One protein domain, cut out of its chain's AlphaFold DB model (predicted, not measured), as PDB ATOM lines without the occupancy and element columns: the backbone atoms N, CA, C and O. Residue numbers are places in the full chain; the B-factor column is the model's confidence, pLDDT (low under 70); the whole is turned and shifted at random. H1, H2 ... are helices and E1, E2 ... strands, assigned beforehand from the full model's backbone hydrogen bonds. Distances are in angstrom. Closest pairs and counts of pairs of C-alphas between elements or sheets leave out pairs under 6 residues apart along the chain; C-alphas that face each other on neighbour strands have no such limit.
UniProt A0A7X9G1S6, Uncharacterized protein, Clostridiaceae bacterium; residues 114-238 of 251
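This is residues 114 to 238 of the 251 residues of an uncharacterized protein of Clostridiaceae bacterium (UniProt A0A7X9G1S6). A strongly twisted sheet of six strands, curled like part of a barrel, has H1, H3 and H4 over one face, in two layers; H2 only grazes it. The long strands E2, E3 and E1 make one part of the sheet, and the short E4 and the hairpin E5 and E6 the other. The printed part has 125 residues, with four named helices and six named strands in the order H1 E1 H2 E2 E3 H3 E4 H4 E5 E6. The mixed sheet runs E2 E3 E1 E4 E5 E6, and the class is mixed, helices and strands. The whole is compact, with a radius of gyration of the C-alphas of 15.5 A, and elongated, with spans of 49 by 31 by 23 A.

H1, residues 114 to 121, has a height over the sheet of 9.6 A and lies over E1, residues 129 to 138, slantwise at 35 degrees on the local plane. H2, residues 146 to 154, only grazes the sheet; its C-alpha 146 is 7.5 A from that of Cys 136. E2, residues 160 to 167, and E3, residues 171 to 181, form a hairpin, with N 165 and O 173 at 2.8 A. E3 bends by 58 degrees at residue 178 and is antiparallel to E1, with N 134 and O 176 at 2.8 A. H3, residues 182 to 190, is on the same face as H1, along E1 at 10 degrees on the local plane. H2 and H3 only just touch, with 3 pairs of C-alphas within 8 A, the closest those of Leu 154 and Gln 184 at 6.1 A. E4, residues 196 to 199, is antiparallel to E1, with N 133 and O 196 at 2.8 A. E1, H2, E2 and E3, H3, E4 are split strand-helix-strand units, each with another strand between its two strands, and right-handed crossovers. H4, residues 213 to 223, is on the same face and across E4 at 89 degrees on the local plane. H4 touches H1 at a shallow tilt of 20 degrees, opposite ways; the closest C-alphas, of Ala 114 and Cys 220, are 5.5 A apart. E5, residues 227 to 229, is parallel to E4, with N 199 and O 227 at 3.0 A; E4, H4, E5 is a strand-helix-strand unit, two parallel neighbours with a helix between, its crossover right-handed. E5 and E6, residues 235 to 237, form a hairpin, with N 236 and O 228 at 2.8 A. Every O i to N i+4 pair is within hydrogen-bond range in H1, H3 and H4, and 4 of 5 in H2.

H1 begins at C-alpha 114, (14.763, -46.509, -47.236). E1 measures 27.2 A, E2 20.7 A, E3 29.7 A and H4 15.5 A from first to last C-alpha. E6 ends at C-alpha 237, (3.829, -47.796, -38.215).

The two C-alphas farthest apart, of Gly 141 and Ala 206, are 48.9 A apart. The printed part has no cut, and the link from E4 to H4, 13 residues, is long. Mean pLDDT of the printed part is 81.4; residues 140 to 148, 156 to 158, 226 and 238 are under 70.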
ATOM      1  N   ALA A 114      15.335 -45.480 -46.374       87.81
ATOM      2  CA  ALA A 114      14.763 -46.509 -47.236       87.81
ATOM      3  C   ALA A 114      14.229 -45.903 -48.541       87.81
ATOM      4  O   ALA A 114      14.504 -46.446 -49.609       87.81
ATOM      5  N   LEU A 115      13.577 -44.729 -48.498       90.88
ATOM      6  CA  LEU A 115      13.210 -44.002 -49.716       90.88
ATOM      7  C   LEU A 115      14.449 -43.664 -50.548       90.88
ATOM      8  O   LEU A 115      14.480 -43.927 -51.745       90.88
ATOM      9  N   ALA A 116      15.501 -43.129 -49.928       90.44
ATOM     10  CA  ALA A 116      16.745 -42.813 -50.626       90.44
ATOM     11  C   ALA A 116      17.399 -44.063 -51.245       90.44
ATOM     12  O   ALA A 116      17.895 -43.995 -52.371       90.44
ATOM     13  N   LEU A 117      17.373 -45.207 -50.551       89.94
ATOM     14  CA  LEU A 117      17.829 -46.493 -51.085       89.94
ATOM     15  C   LEU A 117      16.990 -46.921 -52.291       89.94
ATOM     16  O   LEU A 117      17.556 -47.167 -53.356       89.94
ATOM     17  N   LYS A 118      15.661 -46.929 -52.166       90.38
ATOM     18  CA  LYS A 118      14.733 -47.305 -53.241       90.38
ATOM     19  C   LYS A 118      14.902 -46.404 -54.469       90.38
ATOM     20  O   LYS A 118      15.085 -46.900 -55.578       90.38
ATOM     21  N   LEU A 119      14.972 -45.088 -54.274       91.31
ATOM     22  CA  LEU A 119      15.271 -44.120 -55.335       91.31
ATOM     23  C   LEU A 119      16.629 -44.393 -55.994       91.31
ATOM     24  O   LEU A 119      16.786 -44.181 -57.195       91.31
ATOM     25  N   SER A 120      17.624 -44.852 -55.228       90.75
ATOM     26  CA  SER A 120      18.959 -45.126 -55.763       90.75
ATOM     27  C   SER A 120      19.014 -46.335 -56.694       90.75
ATOM     28  O   SER A 120      19.823 -46.330 -57.623       90.75
ATOM     29  N   LEU A 121      18.131 -47.316 -56.486       90.06
ATOM     30  CA  LEU A 121      17.997 -48.497 -57.342       90.06
ATOM     31  C   LEU A 121      17.327 -48.173 -58.681       90.06
ATOM     32  O   LEU A 121      17.601 -48.829 -59.682       90.06
ATOM     33  N   HIS A 122      16.472 -47.150 -58.706       89.44
ATOM     34  CA  HIS A 122      15.618 -46.825 -59.849       89.44
ATOM     35  C   HIS A 122      15.912 -45.443 -60.451       89.44
ATOM     36  O   HIS A 122      15.051 -44.859 -61.102       89.44
ATOM     37  N   LYS A 123      17.134 -44.914 -60.280       82.94
ATOM     38  CA  LYS A 123      17.539 -43.586 -60.797       82.94
ATOM     39  C   LYS A 123      17.285 -43.392 -62.292       82.94
ATOM     40  O   LYS A 123      17.089 -42.268 -62.736       82.94
ATOM     41  N   GLU A 124      17.333 -44.474 -63.060       86.06
ATOM     42  CA  GLU A 124      17.144 -44.463 -64.512       86.06
ATOM     43  C   GLU A 124      15.659 -44.506 -64.927       86.06
ATOM     44  O   GLU A 124      15.353 -44.380 -66.111       86.06
ATOM     45  N   SER A 125      14.738 -44.630 -63.964       87.94
ATOM     46  CA  SER A 125      13.292 -44.768 -64.170       87.94
ATOM     47  C   SER A 125      12.527 -43.584 -63.556       87.94
ATOM     48  O   SER A 125      11.897 -43.739 -62.510       87.94
ATOM     49  N   PRO A 126      12.545 -42.392 -64.184       79.75
ATOM     50  CA  PRO A 126      11.945 -41.177 -63.616       79.75
ATOM     51  C   PRO A 126      10.413 -41.237 -63.492       79.75
ATOM     52  O   PRO A 126       9.838 -40.560 -62.645       79.75
ATOM     53  N   GLU A 127       9.765 -42.074 -64.303       86.56
ATOM     54  CA  GLU A 127       8.313 -42.310 -64.287       86.56
ATOM     55  C   GLU A 127       7.865 -43.202 -63.116       86.56
ATOM     56  O   GLU A 127       6.671 -43.422 -62.919       86.56
ATOM     57  N   MET A 128       8.809 -43.773 -62.357       89.69
ATOM     58  CA  MET A 128       8.470 -44.628 -61.229       89.69
ATOM     59  C   MET A 128       7.826 -43.804 -60.114       89.69
ATOM     60  O   MET A 128       8.315 -42.741 -59.726       89.69
ATOM     61  N   VAL A 129       6.720 -44.330 -59.601       91.88
ATOM     62  CA  VAL A 129       5.932 -43.718 -58.538       91.88
ATOM     63  C   VAL A 129       6.181 -44.476 -57.241       91.88
ATOM     64  O   VAL A 129       6.278 -45.703 -57.240       91.88
ATOM     65  N   TYR A 130       6.281 -43.735 -56.144       91.50
ATOM     66  CA  TYR A 130       6.547 -44.260 -54.814       91.50
ATOM     67  C   TYR A 130       5.399 -43.902 -53.878       91.50
ATOM     68  O   TYR A 130       4.963 -42.749 -53.836       91.50
ATOM     69  N   ASP A 131       4.947 -44.883 -53.103       90.62
ATOM     70  CA  ASP A 131       4.047 -44.662 -51.978       90.62
ATOM     71  C   ASP A 131       4.822 -44.038 -50.816       90.62
ATOM     72  O   ASP A 131       5.781 -44.616 -50.293       90.62
ATOM     73  N   VAL A 132       4.421 -42.826 -50.431       90.62
ATOM     74  CA  VAL A 132       5.123 -42.037 -49.418       90.62
ATOM     75  C   VAL A 132       4.183 -41.443 -48.377       90.62
ATOM     76  O   VAL A 132       3.021 -41.142 -48.654       90.62
ATOM     77  N   VAL A 133       4.723 -41.237 -47.176       88.69
ATOM     78  CA  VAL A 133       4.114 -40.464 -46.091       88.69
ATOM     79  C   VAL A 133       4.856 -39.154 -45.917       88.69
ATOM     80  O   VAL A 133       6.086 -39.109 -45.849       88.69
ATOM     81  N   ILE A 134       4.083 -38.084 -45.780       87.94
ATOM     82  CA  ILE A 134       4.573 -36.725 -45.592       87.94
ATOM     83  C   ILE A 134       3.968 -36.191 -44.287       87.94
ATOM     84  O   ILE A 134       2.784 -35.836 -44.263       87.94
ATOM     85  N   PRO A 135       4.736 -36.163 -43.181       85.38
ATOM     86  CA  PRO A 135       4.290 -35.549 -41.942       85.38
ATOM     87  C   PRO A 135       4.362 -34.024 -42.051       85.38
ATOM     88  O   PRO A 135       5.383 -33.441 -42.421       85.38
ATOM     89  N   CYS A 136       3.257 -33.382 -41.700       83.69
ATOM     90  CA  CYS A 136       3.080 -31.941 -41.680       83.69
ATOM     91  C   CYS A 136       2.731 -31.514 -40.259       83.69
ATOM     92  O   CYS A 136       1.720 -31.936 -39.698       83.69
ATOM     93  N   PHE A 137       3.572 -30.668 -39.679       80.44
ATOM     94  CA  PHE A 137       3.398 -30.199 -38.317       80.44
ATOM     95  C   PHE A 137       2.877 -28.766 -38.302       80.44
ATOM     96  O   PHE A 137       3.489 -27.891 -38.913       80.44
ATOM     97  N   HIS A 138       1.799 -28.523 -37.563       78.62
ATOM     98  CA  HIS A 138       1.181 -27.206 -37.427       78.62
ATOM     99  C   HIS A 138       1.051 -26.852 -35.947       78.62
ATOM    100  O   HIS A 138       0.579 -27.657 -35.134       78.62
ATOM    101  N   ARG A 139       1.459 -25.635 -35.571       70.88
ATOM    102  CA  ARG A 139       1.174 -25.127 -34.224       70.88
ATOM    103  C   ARG A 139      -0.290 -24.708 -34.128       70.88
ATOM    104  O   ARG A 139      -0.923 -24.355 -35.118       70.88
ATOM    105  N   PHE A 140      -0.833 -24.724 -32.913       62.38
ATOM    106  CA  PHE A 140      -2.195 -24.248 -32.679       62.38
ATOM    107  C   PHE A 140      -2.343 -22.789 -33.149       62.38
ATOM    108  O   PHE A 140      -1.638 -21.909 -32.656       62.38
ATOM    109  N   GLY A 141      -3.263 -22.547 -34.090       59.31
ATOM    110  CA  GLY A 141      -3.551 -21.217 -34.645       59.31
ATOM    111  C   GLY A 141      -2.803 -20.851 -35.935       59.31
ATOM    112  O   GLY A 141      -2.958 -19.724 -36.399       59.31
ATOM    113  N   GLU A 142      -2.011 -21.758 -36.519       63.84
ATOM    114  CA  GLU A 142      -1.484 -21.613 -37.883       63.84
ATOM    115  C   GLU A 142      -2.423 -22.322 -38.877       63.84
ATOM    116  O   GLU A 142      -2.519 -23.546 -38.876       63.84
ATOM    117  N   ASP A 143      -3.106 -21.552 -39.731       55.00
ATOM    118  CA  ASP A 143      -4.047 -22.055 -40.761       55.00
ATOM    119  C   ASP A 143      -3.348 -22.539 -42.046       55.00
ATOM    120  O   ASP A 143      -3.984 -22.873 -43.048       55.00
ATOM    121  N   ASP A 144      -2.019 -22.554 -42.055       56.12
ATOM    122  CA  ASP A 144      -1.233 -22.735 -43.265       56.12
ATOM    123  C   ASP A 144      -1.151 -24.223 -43.636       56.12
ATOM    124  O   ASP A 144      -0.162 -24.901 -43.359       56.12
ATOM    125  N   CYS A 145      -2.185 -24.731 -44.316       61.66
ATOM    126  CA  CYS A 145      -2.193 -26.061 -44.919       61.66
ATOM    127  C   CYS A 145      -1.136 -26.112 -46.037       61.66
ATOM    128  O   CYS A 145      -1.407 -25.856 -47.213       61.66
ATOM    129  N   ILE A 146       0.120 -26.402 -45.675       68.75
ATOM    130  CA  ILE A 146       1.239 -26.559 -46.621       68.75
ATOM    131  C   ILE A 146       0.868 -27.561 -47.728       68.75
ATOM    132  O   ILE A 146       1.299 -27.402 -48.869       68.75
ATOM    133  N   VAL A 147       0.015 -28.537 -47.416       66.50
ATOM    134  CA  VAL A 147      -0.465 -29.557 -48.352       66.50
ATOM    135  C   VAL A 147      -1.310 -28.988 -49.487       66.50
ATOM    136  O   VAL A 147      -1.098 -29.385 -50.629       66.50
ATOM    137  N   GLU A 148      -2.212 -28.035 -49.236       69.06
ATOM    138  CA  GLU A 148      -3.005 -27.408 -50.308       69.06
ATOM    139  C   GLU A 148      -2.097 -26.643 -51.277       69.06
ATOM    140  O   GLU A 148      -2.153 -26.848 -52.489       69.06
ATOM    141  N   ARG A 149      -1.151 -25.863 -50.737       72.75
ATOM    142  CA  ARG A 149      -0.155 -25.136 -51.544       72.75
ATOM    143  C   ARG A 149       0.744 -26.066 -52.359       72.75
ATOM    144  O   ARG A 149       1.201 -25.695 -53.439       72.75
ATOM    145  N   LEU A 150       1.047 -27.250 -51.834       76.81
ATOM    146  CA  LEU A 150       1.849 -28.251 -52.532       76.81
ATOM    147  C   LEU A 150       1.044 -29.031 -53.566       76.81
ATOM    148  O   LEU A 150       1.596 -29.353 -54.616       76.81
ATOM    149  N   SER A 151      -0.240 -29.286 -53.314       74.56
ATOM    150  CA  SER A 151      -1.123 -30.005 -54.238       74.56
ATOM    151  C   SER A 151      -1.184 -29.305 -55.597       74.56
ATOM    152  O   SER A 151      -0.973 -29.949 -56.626       74.56
ATOM    153  N   ASP A 152      -1.324 -27.975 -55.594       73.81
ATOM    154  CA  ASP A 152      -1.308 -27.152 -56.810       73.81
ATOM    155  C   ASP A 152       0.039 -27.214 -57.546       73.81
ATOM    156  O   ASP A 152       0.089 -27.302 -58.773       73.81
ATOM    157  N   ARG A 153       1.156 -27.200 -56.803       75.88
ATOM    158  CA  ARG A 153       2.513 -27.250 -57.377       75.88
ATOM    159  C   ARG A 153       2.866 -28.612 -57.962       75.88
ATOM    160  O   ARG A 153       3.657 -28.684 -58.898       75.88
ATOM    161  N   LEU A 154       2.333 -29.677 -57.379       75.12
ATOM    162  CA  LEU A 154       2.662 -31.057 -57.732       75.12
ATOM    163  C   LEU A 154       1.732 -31.624 -58.804       75.12
ATOM    164  O   LEU A 154       2.006 -32.710 -59.316       75.12
ATOM    165  N   ASN A 155       0.668 -30.886 -59.147       71.81
ATOM    166  CA  ASN A 155      -0.372 -31.285 -60.093       71.81
ATOM    167  C   ASN A 155      -0.889 -32.706 -59.811       71.81
ATOM    168  O   ASN A 155      -1.098 -33.508 -60.720       71.81
ATOM    169  N   THR A 156      -1.035 -33.038 -58.528       65.69
ATOM    170  CA  THR A 156      -1.501 -34.349 -58.088       65.69
ATOM    171  C   THR A 156      -2.638 -34.190 -57.098       65.69
ATOM    172  O   THR A 156      -2.572 -33.396 -56.162       65.69
ATOM    173  N   THR A 157      -3.693 -34.968 -57.312       58.19
ATOM    174  CA  THR A 157      -4.866 -35.036 -56.438       58.19
ATOM    175  C   THR A 157      -4.827 -36.267 -55.532       58.19
ATOM    176  O   THR A 157      -5.815 -36.560 -54.869       58.19
ATOM    177  N   SER A 158      -3.718 -37.022 -55.523       65.38
ATOM    178  CA  SER A 158      -3.601 -38.287 -54.782       65.38
ATOM    179  C   SER A 158      -3.315 -38.116 -53.286       65.38
ATOM    180  O   SER A 158      -3.100 -39.107 -52.595       65.38
ATOM    181  N   TRP A 159      -3.351 -36.886 -52.767       76.50
ATOM    182  CA  TRP A 159      -3.187 -36.611 -51.343       76.50
ATOM    183  C   TRP A 159      -4.367 -37.153 -50.553       76.50
ATOM    184  O   TRP A 159      -5.498 -36.679 -50.676       76.50
ATOM    185  N   ARG A 160      -4.090 -38.111 -49.676       79.19
ATOM    186  CA  ARG A 160      -5.038 -38.559 -48.666       79.19
ATOM    187  C   ARG A 160      -4.480 -38.210 -47.297       79.19
ATOM    188  O   ARG A 160      -3.410 -38.685 -46.926       79.19
ATOM    189  N   ARG A 161      -5.212 -37.396 -46.527       80.62
ATOM    190  CA  ARG A 161      -4.929 -37.272 -45.093       80.62
ATOM    191  C   ARG A 161      -5.154 -38.643 -44.479       80.62
ATOM    192  O   ARG A 161      -6.241 -39.195 -44.608       80.62
ATOM    193  N   TRP A 162      -4.108 -39.189 -43.889       75.44
ATOM    194  CA  TRP A 162      -4.120 -40.543 -43.369       75.44
ATOM    195  C   TRP A 162      -4.253 -40.557 -41.849       75.44
ATOM    196  O   TRP A 162      -5.068 -41.308 -41.330       75.44
ATOM    197  N   ALA A 163      -3.518 -39.698 -41.142       75.94
ATOM    198  CA  ALA A 163      -3.614 -39.608 -39.689       75.94
ATOM    199  C   ALA A 163      -3.537 -38.158 -39.214       75.94
ATOM    200  O   ALA A 163      -2.885 -37.313 -39.836       75.94
ATOM    201  N   ARG A 164      -4.176 -37.887 -38.075       79.44
ATOM    202  CA  ARG A 164      -4.044 -36.635 -37.331       79.44
ATOM    203  C   ARG A 164      -3.718 -36.966 -35.880       79.44
ATOM    204  O   ARG A 164      -4.521 -37.563 -35.172       79.44
ATOM    205  N   ILE A 165      -2.547 -36.537 -35.437       78.19
ATOM    206  CA  ILE A 165      -2.046 -36.743 -34.084       78.19
ATOM    207  C   ILE A 165      -2.021 -35.386 -33.394       78.19
ATOM    208  O   ILE A 165      -1.385 -34.439 -33.860       78.19
ATOM    209  N   GLN A 166      -2.734 -35.277 -32.276       78.25
ATOM    210  CA  GLN A 166      -2.718 -34.072 -31.462       78.25
ATOM    211  C   GLN A 166      -1.723 -34.243 -30.318       78.25
ATOM    212  O   GLN A 166      -1.934 -35.030 -29.398       78.25
ATOM    213  N   TRP A 167      -0.650 -33.462 -30.366       74.62
ATOM    214  CA  TRP A 167       0.362 -33.395 -29.325       74.62
ATOM    215  C   TRP A 167      -0.013 -32.289 -28.324       74.62
ATOM    216  O   TRP A 167      -0.067 -31.119 -28.722       74.62
ATOM    217  N   PRO A 168      -0.254 -32.609 -27.037       74.44
ATOM    218  CA  PRO A 168      -0.742 -31.640 -26.048       74.44
ATOM    219  C   PRO A 168       0.136 -30.391 -25.897       74.44
ATOM    220  O   PRO A 168      -0.364 -29.297 -25.654       74.44
ATOM    221  N   ASP A 169       1.446 -30.562 -26.047       77.31
ATOM    222  CA  ASP A 169       2.491 -29.567 -25.811       77.31
ATOM    223  C   ASP A 169       3.129 -29.030 -27.099       77.31
ATOM    224  O   ASP A 169       3.839 -28.023 -27.056       77.31
ATOM    225  N   ARG A 170       2.893 -29.677 -28.248       70.31
ATOM    226  CA  ARG A 170       3.601 -29.347 -29.494       70.31
ATOM    227  C   ARG A 170       2.689 -28.738 -30.556       70.31
ATOM    228  O   ARG A 170       3.135 -27.832 -31.261       70.31
ATOM    229  N   GLY A 171       1.457 -29.223 -30.707       80.69
ATOM    230  CA  GLY A 171       0.592 -28.865 -31.836       80.69
ATOM    231  C   GLY A 171      -0.082 -30.074 -32.472       80.69
ATOM    232  O   GLY A 171      -0.295 -31.096 -31.825       80.69
ATOM    233  N   ILE A 172      -0.430 -29.953 -33.747       81.38
ATOM    234  CA  ILE A 172      -1.091 -31.005 -34.517       81.38
ATOM    235  C   ILE A 172      -0.121 -31.493 -35.588       81.38
ATOM    236  O   ILE A 172       0.385 -30.711 -36.390       81.38
ATOM    237  N   GLU A 173       0.120 -32.795 -35.611       81.44
ATOM    238  CA  GLU A 173       0.836 -33.465 -36.684       81.44
ATOM    239  C   GLU A 173      -0.170 -34.184 -37.577       81.44
ATOM    240  O   GLU A 173      -0.937 -35.033 -37.126       81.44
ATOM    241  N   GLU A 174      -0.174 -33.847 -38.856       83.88
ATOM    242  CA  GLU A 174      -0.986 -34.511 -39.863       83.88
ATOM    243  C   GLU A 174      -0.082 -35.281 -40.810       83.88
ATOM    244  O   GLU A 174       0.901 -34.747 -41.319       83.88
ATOM    245  N   LYS A 175      -0.418 -36.539 -41.066       84.94
ATOM    246  CA  LYS A 175       0.325 -37.395 -41.987       84.94
ATOM    247  C   LYS A 175      -0.489 -37.572 -43.250       84.94
ATOM    248  O   LYS A 175      -1.659 -37.954 -43.195       84.94
ATOM    249  N   TYR A 176       0.141 -37.297 -44.381       86.06
ATOM    250  CA  TYR A 176      -0.478 -37.418 -45.691       86.06
ATOM    251  C   TYR A 176       0.170 -38.551 -46.468       86.06
ATOM    252  O   TYR A 176       1.394 -38.612 -46.557       86.06
ATOM    253  N   HIS A 177      -0.654 -39.432 -47.024       87.50
ATOM    254  CA  HIS A 177      -0.236 -40.433 -47.997       87.50
ATOM    255  C   HIS A 177      -0.387 -39.859 -49.402       87.50
ATOM    256  O   HIS A 177      -1.392 -39.211 -49.712       87.50
ATOM    257  N   ALA A 178       0.626 -40.082 -50.233       88.88
ATOM    258  CA  ALA A 178       0.603 -39.729 -51.640       88.88
ATOM    259  C   ALA A 178       1.447 -40.714 -52.453       88.88
ATOM    260  O   ALA A 178       2.358 -41.366 -51.945       88.88
ATOM    261  N   GLN A 179       1.144 -40.764 -53.743       90.69
ATOM    262  CA  GLN A 179       1.917 -41.483 -54.746       90.69
ATOM    263  C   GLN A 179       2.664 -40.460 -55.593       90.69
ATOM    264  O   GLN A 179       2.024 -39.699 -56.323       90.69
ATOM    265  N   LEU A 180       3.991 -40.403 -55.442       91.19
ATOM    266  CA  LEU A 180       4.831 -39.347 -56.012       91.19
ATOM    267  C   LEU A 180       6.001 -39.906 -56.828       91.19
ATOM    268  O   LEU A 180       6.585 -40.926 -56.468       91.19
ATOM    269  N   THR A 181       6.383 -39.203 -57.893       92.12
ATOM    270  CA  THR A 181       7.640 -39.443 -58.624       92.12
ATOM    271  C   THR A 181       8.838 -38.824 -57.898       92.12
ATOM    272  O   THR A 181       8.681 -38.014 -56.979       92.12
ATOM    273  N   LEU A 182      10.062 -39.148 -58.332       90.62
ATOM    274  CA  LEU A 182      11.286 -38.543 -57.785       90.62
ATOM    275  C   LEU A 182      11.268 -37.004 -57.864       90.62
ATOM    276  O   LEU A 182      11.613 -36.333 -56.890       90.62
ATOM    277  N   ASP A 183      10.833 -36.433 -58.988       90.56
ATOM    278  CA  ASP A 183      10.773 -34.977 -59.166       90.56
ATOM    279  C   ASP A 183       9.763 -34.329 -58.212       90.56
ATOM    280  O   ASP A 183      10.038 -33.294 -57.602       90.56
ATOM    281  N   GLN A 184       8.615 -34.976 -58.015       90.94
ATOM    282  CA  GLN A 184       7.605 -34.530 -57.061       90.94
ATOM    283  C   GLN A 184       8.109 -34.618 -55.612       90.94
ATOM    284  O   GLN A 184       7.890 -33.695 -54.826       90.94
ATOM    285  N   ILE A 185       8.841 -35.679 -55.261       91.69
ATOM    286  CA  ILE A 185       9.480 -35.822 -53.944       91.69
ATOM    287  C   ILE A 185      10.476 -34.680 -53.700       91.69
ATOM    288  O   ILE A 185      10.493 -34.103 -52.610       91.69
ATOM    289  N   ASN A 186      11.266 -34.300 -54.708       91.12
ATOM    290  CA  ASN A 186      12.199 -33.178 -54.583       91.12
ATOM    291  C   ASN A 186      11.465 -31.862 -54.288       91.12
ATOM    292  O   ASN A 186      11.869 -31.134 -53.385       91.12
ATOM    293  N   VAL A 187      10.337 -31.596 -54.954       90.38
ATOM    294  CA  VAL A 187       9.510 -30.400 -54.702       90.38
ATOM    295  C   VAL A 187       8.956 -30.362 -53.269       90.38
ATOM    296  O   VAL A 187       8.960 -29.300 -52.641       90.38
ATOM    297  N   VAL A 188       8.503 -31.502 -52.731       89.19
ATOM    298  CA  VAL A 188       8.042 -31.614 -51.330       89.19
ATOM    299  C   VAL A 188       9.162 -31.237 -50.363       89.19
ATOM    300  O   VAL A 188       8.968 -30.477 -49.412       89.19
ATOM    301  N   VAL A 189      10.360 -31.742 -50.632       90.00
ATOM    302  CA  VAL A 189      11.516 -31.554 -49.764       90.00
ATOM    303  C   VAL A 189      12.086 -30.136 -49.845       90.00
ATOM    304  O   VAL A 189      12.466 -29.569 -48.818       90.00
ATOM    305  N   GLU A 190      12.082 -29.524 -51.029       89.06
ATOM    306  CA  GLU A 190      12.416 -28.107 -51.228       89.06
ATOM    307  C   GLU A 190      11.448 -27.169 -50.500       89.06
ATOM    308  O   GLU A 190      11.844 -26.095 -50.050       89.06
ATOM    309  N   ALA A 191      10.189 -27.582 -50.328       85.62
ATOM    310  CA  ALA A 191       9.222 -26.867 -49.498       85.62
ATOM    311  C   ALA A 191       9.462 -27.043 -47.985       85.62
ATOM    312  O   ALA A 191       8.725 -26.484 -47.175       85.62
ATOM    313  N   GLY A 192      10.501 -27.785 -47.592       85.00
ATOM    314  CA  GLY A 192      10.914 -27.963 -46.203       85.00
ATOM    315  C   GLY A 192      10.237 -29.127 -45.482       85.00
ATOM    316  O   GLY A 192      10.464 -29.286 -44.282       85.00
ATOM    317  N   LEU A 193       9.454 -29.951 -46.182       86.62
ATOM    318  CA  LEU A 193       8.806 -31.126 -45.603       86.62
ATOM    319  C   LEU A 193       9.694 -32.371 -45.667       86.62
ATOM    320  O   LEU A 193      10.605 -32.475 -46.492       86.62
ATOM    321  N   SER A 194       9.419 -33.314 -44.769       88.06
ATOM    322  CA  SER A 194      10.014 -34.650 -44.801       88.06
ATOM    323  C   SER A 194       9.144 -35.616 -45.594       88.06
ATOM    324  O   SER A 194       7.932 -35.440 -45.674       88.06
ATOM    325  N   CYS A 195       9.771 -36.620 -46.202       89.31
ATOM    326  CA  CYS A 195       9.105 -37.593 -47.058       89.31
ATOM    327  C   CYS A 195       9.679 -38.985 -46.790       89.31
ATOM    328  O   CYS A 195      10.894 -39.174 -46.891       89.31
ATOM    329  N   PHE A 196       8.817 -39.938 -46.446       90.31
ATOM    330  CA  PHE A 196       9.191 -41.278 -45.995       90.31
ATOM    331  C   PHE A 196       8.519 -42.339 -46.857       90.31
ATOM    332  O   PHE A 196       7.342 -42.213 -47.176       90.31
ATOM    333  N   TYR A 197       9.249 -43.387 -47.219       90.69
ATOM    334  CA  TYR A 197       8.731 -44.500 -48.003       90.69
ATOM    335  C   TYR A 197       7.848 -45.431 -47.170       90.69
ATOM    336  O   TYR A 197       8.184 -45.774 -46.030       90.69
ATOM    337  N   ILE A 198       6.745 -45.871 -47.777       89.38
ATOM    338  CA  ILE A 198       5.890 -46.935 -47.257       89.38
ATOM    339  C   ILE A 198       6.258 -48.227 -47.976       89.38
ATOM    340  O   ILE A 198       6.079 -48.336 -49.188       89.38
ATOM    341  N   GLY A 199       6.751 -49.210 -47.228       88.00
ATOM    342  CA  GLY A 199       6.979 -50.546 -47.771       88.00
ATOM    343  C   GLY A 199       5.663 -51.297 -47.980       88.00
ATOM    344  O   GLY A 199       4.694 -51.083 -47.248       88.00
ATOM    345  N   SER A 200       5.608 -52.222 -48.937       85.69
ATOM    346  CA  SER A 200       4.447 -53.115 -49.094       85.69
ATOM    347  C   SER A 200       4.213 -54.045 -47.899       85.69
ATOM    348  O   SER A 200       3.115 -54.560 -47.734       85.69
ATOM    349  N   GLY A 201       5.232 -54.293 -47.073       83.25
ATOM    350  CA  GLY A 201       5.213 -55.366 -46.079       83.25
ATOM    351  C   GLY A 201       5.283 -56.766 -46.703       83.25
ATOM    352  O   GLY A 201       5.321 -57.755 -45.968       83.25
ATOM    353  N   GLU A 202       5.333 -56.861 -48.034       80.94
ATOM    354  CA  GLU A 202       5.452 -58.105 -48.780       80.94
ATOM    355  C   GLU A 202       6.922 -58.415 -49.075       80.94
ATOM    356  O   GLU A 202       7.745 -57.538 -49.330       80.94
ATOM    357  N   GLY A 203       7.263 -59.699 -49.043       79.00
ATOM    358  CA  GLY A 203       8.621 -60.165 -49.292       79.00
ATOM    359  C   GLY A 203       9.014 -61.302 -48.365       79.00
ATOM    360  O   GLY A 203       8.284 -61.689 -47.453       79.00
ATOM    361  N   ASN A 204      10.193 -61.857 -48.611       84.06
ATOM    362  CA  ASN A 204      10.759 -62.906 -47.781       84.06
ATOM    363  C   ASN A 204      12.003 -62.369 -47.081       84.06
ATOM    364  O   ASN A 204      12.946 -61.938 -47.742       84.06
ATOM    365  N   LEU A 205      12.038 -62.442 -45.747       82.56
ATOM    366  CA  LEU A 205      13.205 -62.008 -44.978       82.56
ATOM    367  C   LEU A 205      14.489 -62.732 -45.410       82.56
ATOM    368  O   LEU A 205      15.566 -62.151 -45.326       82.56
ATOM    369  N   ALA A 206      14.385 -63.976 -45.888       84.38
ATOM    370  CA  ALA A 206      15.534 -64.742 -46.368       84.38
ATOM    371  C   ALA A 206      16.166 -64.164 -47.648       84.38
ATOM    372  O   ALA A 206      17.331 -64.445 -47.922       84.38
ATOM    373  N   ASP A 207      15.419 -63.360 -48.409       85.00
ATOM    374  CA  ASP A 207      15.892 -62.743 -49.650       85.00
ATOM    375  C   ASP A 207      16.555 -61.372 -49.405       85.00
ATOM    376  O   ASP A 207      17.151 -60.802 -50.322       85.00
ATOM    377  N   MET A 208      16.496 -60.839 -48.174       83.38
ATOM    378  CA  MET A 208      17.153 -59.579 -47.817       83.38
ATOM    379  C   MET A 208      18.677 -59.699 -47.919       83.38
ATOM    380  O   MET A 208      19.301 -60.591 -47.346       83.38
ATOM    381  N   SER A 209      19.294 -58.753 -48.623       81.38
ATOM    382  CA  SER A 209      20.747 -58.662 -48.774       81.38
ATOM    383  C   SER A 209      21.132 -57.266 -49.248       81.38
ATOM    384  O   SER A 209      20.547 -56.751 -50.195       81.38
ATOM    385  N   PHE A 210      22.151 -56.669 -48.631       83.12
ATOM    386  CA  PHE A 210      22.686 -55.370 -49.057       83.12
ATOM    387  C   PHE A 210      23.725 -55.478 -50.184       83.12
ATOM    388  O   PHE A 210      24.181 -54.460 -50.696       83.12
ATOM    389  N   ASP A 211      24.081 -56.696 -50.595       83.31
ATOM    390  CA  ASP A 211      25.105 -56.932 -51.620       83.31
ATOM    391  C   ASP A 211      24.539 -56.896 -53.043       83.31
ATOM    392  O   ASP A 211      25.291 -56.857 -54.017       83.31
ATOM    393  N   ASN A 212      23.211 -56.945 -53.192       85.56
ATOM    394  CA  ASN A 212      22.563 -56.964 -54.495       85.56
ATOM    395  C   ASN A 212      21.267 -56.129 -54.524       85.56
ATOM    396  O   ASN A 212      20.586 -56.021 -53.503       85.56
ATOM    397  N   PRO A 213      20.881 -55.576 -55.695       87.69
ATOM    398  CA  PRO A 213      19.705 -54.711 -55.821       87.69
ATOM    399  C   PRO A 213      18.399 -55.342 -55.334       87.69
ATOM    400  O   PRO A 213      17.604 -54.678 -54.679       87.69
ATOM    401  N   LYS A 214      18.192 -56.636 -55.612       90.31
ATOM    402  CA  LYS A 214      16.955 -57.348 -55.265       90.31
ATOM    403  C   LYS A 214      16.796 -57.525 -53.753       90.31
ATOM    404  O   LYS A 214      15.690 -57.424 -53.227       90.31
ATOM    405  N   GLY A 215      17.896 -57.769 -53.050       86.81
ATOM    406  CA  GLY A 215      17.899 -57.864 -51.596       86.81
ATOM    407  C   GLY A 215      17.661 -56.514 -50.917       86.81
ATOM    408  O   GLY A 215      16.929 -56.464 -49.931       86.81
ATOM    409  N   ILE A 216      18.204 -55.421 -51.470       87.25
ATOM    410  CA  ILE A 216      17.950 -54.054 -50.981       87.25
ATOM    411  C   ILE A 216      16.488 -53.676 -51.221       87.25
ATOM    412  O   ILE A 216      15.838 -53.107 -50.348       87.25
ATOM    413  N   GLU A 217      15.956 -54.019 -52.393       89.56
ATOM    414  CA  GLU A 217      14.545 -53.838 -52.710       89.56
ATOM    415  C   GLU A 217      13.656 -54.594 -51.717       89.56
ATOM    416  O   GLU A 217      12.757 -53.989 -51.141       89.56
ATOM    417  N   THR A 218      13.975 -55.857 -51.428       88.00
ATOM    418  CA  THR A 218      13.248 -56.668 -50.436       88.00
ATOM    419  C   THR A 218      13.285 -56.034 -49.042       88.00
ATOM    420  O   THR A 218      12.271 -56.013 -48.350       88.00
ATOM    421  N   TYR A 219      14.425 -55.468 -48.634       87.12
ATOM    422  CA  TYR A 219      14.530 -54.718 -47.380       87.12
ATOM    423  C   TYR A 219      13.603 -53.492 -47.365       87.12
ATOM    424  O   TYR A 219      12.847 -53.307 -46.413       87.12
ATOM    425  N   CYS A 220      13.622 -52.683 -48.431       88.94
ATOM    426  CA  CYS A 220      12.769 -51.497 -48.530       88.94
ATOM    427  C   CYS A 220      11.283 -51.876 -48.456       88.94
ATOM    428  O   CYS A 220      10.528 -51.220 -47.747       88.94
ATOM    429  N   GLU A 221      10.872 -52.940 -49.150       88.81
ATOM    430  CA  GLU A 221       9.486 -53.420 -49.142       88.81
ATOM    431  C   GLU A 221       9.042 -53.928 -47.763       88.81
ATOM    432  O   GLU A 221       7.939 -53.621 -47.318       88.81
ATOM    433  N   LEU A 222       9.904 -54.659 -47.050       84.00
ATOM    434  CA  LEU A 222       9.562 -55.255 -45.754       84.00
ATOM    435  C   LEU A 222       9.564 -54.269 -44.584       84.00
ATOM    436  O   LEU A 222       8.832 -54.484 -43.613       84.00
ATOM    437  N   VAL A 223      10.419 -53.246 -44.637       79.62
ATOM    438  CA  VAL A 223      10.679 -52.346 -43.501       79.62
ATOM    439  C   VAL A 223      10.114 -50.948 -43.748       79.62
ATOM    440  O   VAL A 223       9.606 -50.322 -42.819       79.62
ATOM    441  N   GLY A 224      10.131 -50.474 -44.996       84.38
ATOM    442  CA  GLY A 224       9.866 -49.071 -45.301       84.38
ATOM    443  C   GLY A 224      10.850 -48.143 -44.583       84.38
ATOM    444  O   GLY A 224      11.865 -48.575 -44.041       84.38
ATOM    445  N   ASP A 225      10.561 -46.845 -44.577       78.12
ATOM    446  CA  ASP A 225      11.300 -45.921 -43.709       78.12
ATOM    447  C   ASP A 225      10.819 -45.983 -42.261       78.12
ATOM    448  O   ASP A 225      11.608 -45.853 -41.331       78.12
ATOM    449  N   MET A 226       9.507 -46.128 -42.089       69.31
ATOM    450  CA  MET A 226       8.831 -46.162 -40.789       69.31
ATOM    451  C   MET A 226       7.474 -46.883 -40.862       69.31
ATOM    452  O   MET A 226       6.800 -47.045 -39.845       69.31
ATOM    453  N   TYR A 227       7.021 -47.266 -42.060       78.75
ATOM    454  CA  TYR A 227       5.654 -47.709 -42.316       78.75
ATOM    455  C   TYR A 227       5.624 -48.861 -43.314       78.75
ATOM    456  O   TYR A 227       6.377 -48.860 -44.291       78.75
ATOM    457  N   THR A 228       4.700 -49.797 -43.105       80.50
ATOM    458  CA  THR A 228       4.428 -50.900 -44.036       80.50
ATOM    459  C   THR A 228       2.937 -51.105 -44.227       80.50
ATOM    460  O   THR A 228       2.196 -50.983 -43.253       80.50
ATOM    461  N   PHE A 229       2.491 -51.500 -45.416       79.25
ATOM    462  CA  PHE A 229       1.128 -52.002 -45.583       79.25
ATOM    463  C   PHE A 229       0.948 -53.342 -44.845       79.25
ATOM    464  O   PHE A 229       1.803 -54.226 -44.876       79.25
ATOM    465  N   ALA A 230      -0.160 -53.475 -44.126       76.00
ATOM    466  CA  ALA A 230      -0.639 -54.726 -43.571       76.00
ATOM    467  C   ALA A 230      -1.505 -55.462 -44.596       76.00
ATOM    468  O   ALA A 230      -1.979 -54.896 -45.582       76.00
ATOM    469  N   SER A 231      -1.758 -56.743 -44.331       73.00
ATOM    470  CA  SER A 231      -2.539 -57.621 -45.210       73.00
ATOM    471  C   SER A 231      -3.979 -57.156 -45.456       73.00
ATOM    472  O   SER A 231      -4.615 -57.609 -46.401       73.00
ATOM    473  N   ASP A 232      -4.518 -56.293 -44.595       75.56
ATOM    474  CA  ASP A 232      -5.850 -55.695 -44.730       75.56
ATOM    475  C   ASP A 232      -5.843 -54.356 -45.495       75.56
ATOM    476  O   ASP A 232      -6.891 -53.730 -45.654       75.56
ATOM    477  N   GLY A 233      -4.677 -53.921 -45.986       71.19
ATOM    478  CA  GLY A 233      -4.485 -52.648 -46.677       71.19
ATOM    479  C   GLY A 233      -4.310 -51.445 -45.746       71.19
ATOM    480  O   GLY A 233      -4.153 -50.328 -46.240       71.19
ATOM    481  N   SER A 234      -4.321 -51.638 -44.422       72.38
ATOM    482  CA  SER A 234      -3.961 -50.583 -43.472       72.38
ATOM    483  C   SER A 234      -2.452 -50.331 -43.495       72.38
ATOM    484  O   SER A 234      -1.668 -51.225 -43.797       72.38
ATOM    485  N   ILE A 235      -2.016 -49.109 -43.201       72.81
ATOM    486  CA  ILE A 235      -0.591 -48.806 -43.043       72.81
ATOM    487  C   ILE A 235      -0.260 -48.942 -41.557       72.81
ATOM    488  O   ILE A 235      -0.890 -48.314 -40.712       72.81
ATOM    489  N   VAL A 236       0.741 -49.753 -41.234       73.38
ATOM    490  CA  VAL A 236       1.212 -49.990 -39.869       73.38
ATOM    491  C   VAL A 236       2.536 -49.272 -39.675       73.38
ATOM    492  O   VAL A 236       3.495 -49.496 -40.414       73.38
ATOM    493  N   HIS A 237       2.590 -48.417 -38.659       71.75
ATOM    494  CA  HIS A 237       3.829 -47.796 -38.215       71.75
ATOM    495  C   HIS A 237       4.709 -48.835 -37.512       71.75
ATOM    496  O   HIS A 237       4.299 -49.452 -36.528       71.75
ATOM    497  N   LYS A 238       5.929 -49.014 -38.010       66.19
ATOM    498  CA  LYS A 238       6.973 -49.836 -37.402       66.19
ATOM    499  C   LYS A 238       8.135 -48.918 -37.040       66.19
ATOM    500  O   LYS A 238       9.095 -48.824 -37.799       66.19
TER     501      LYS A 238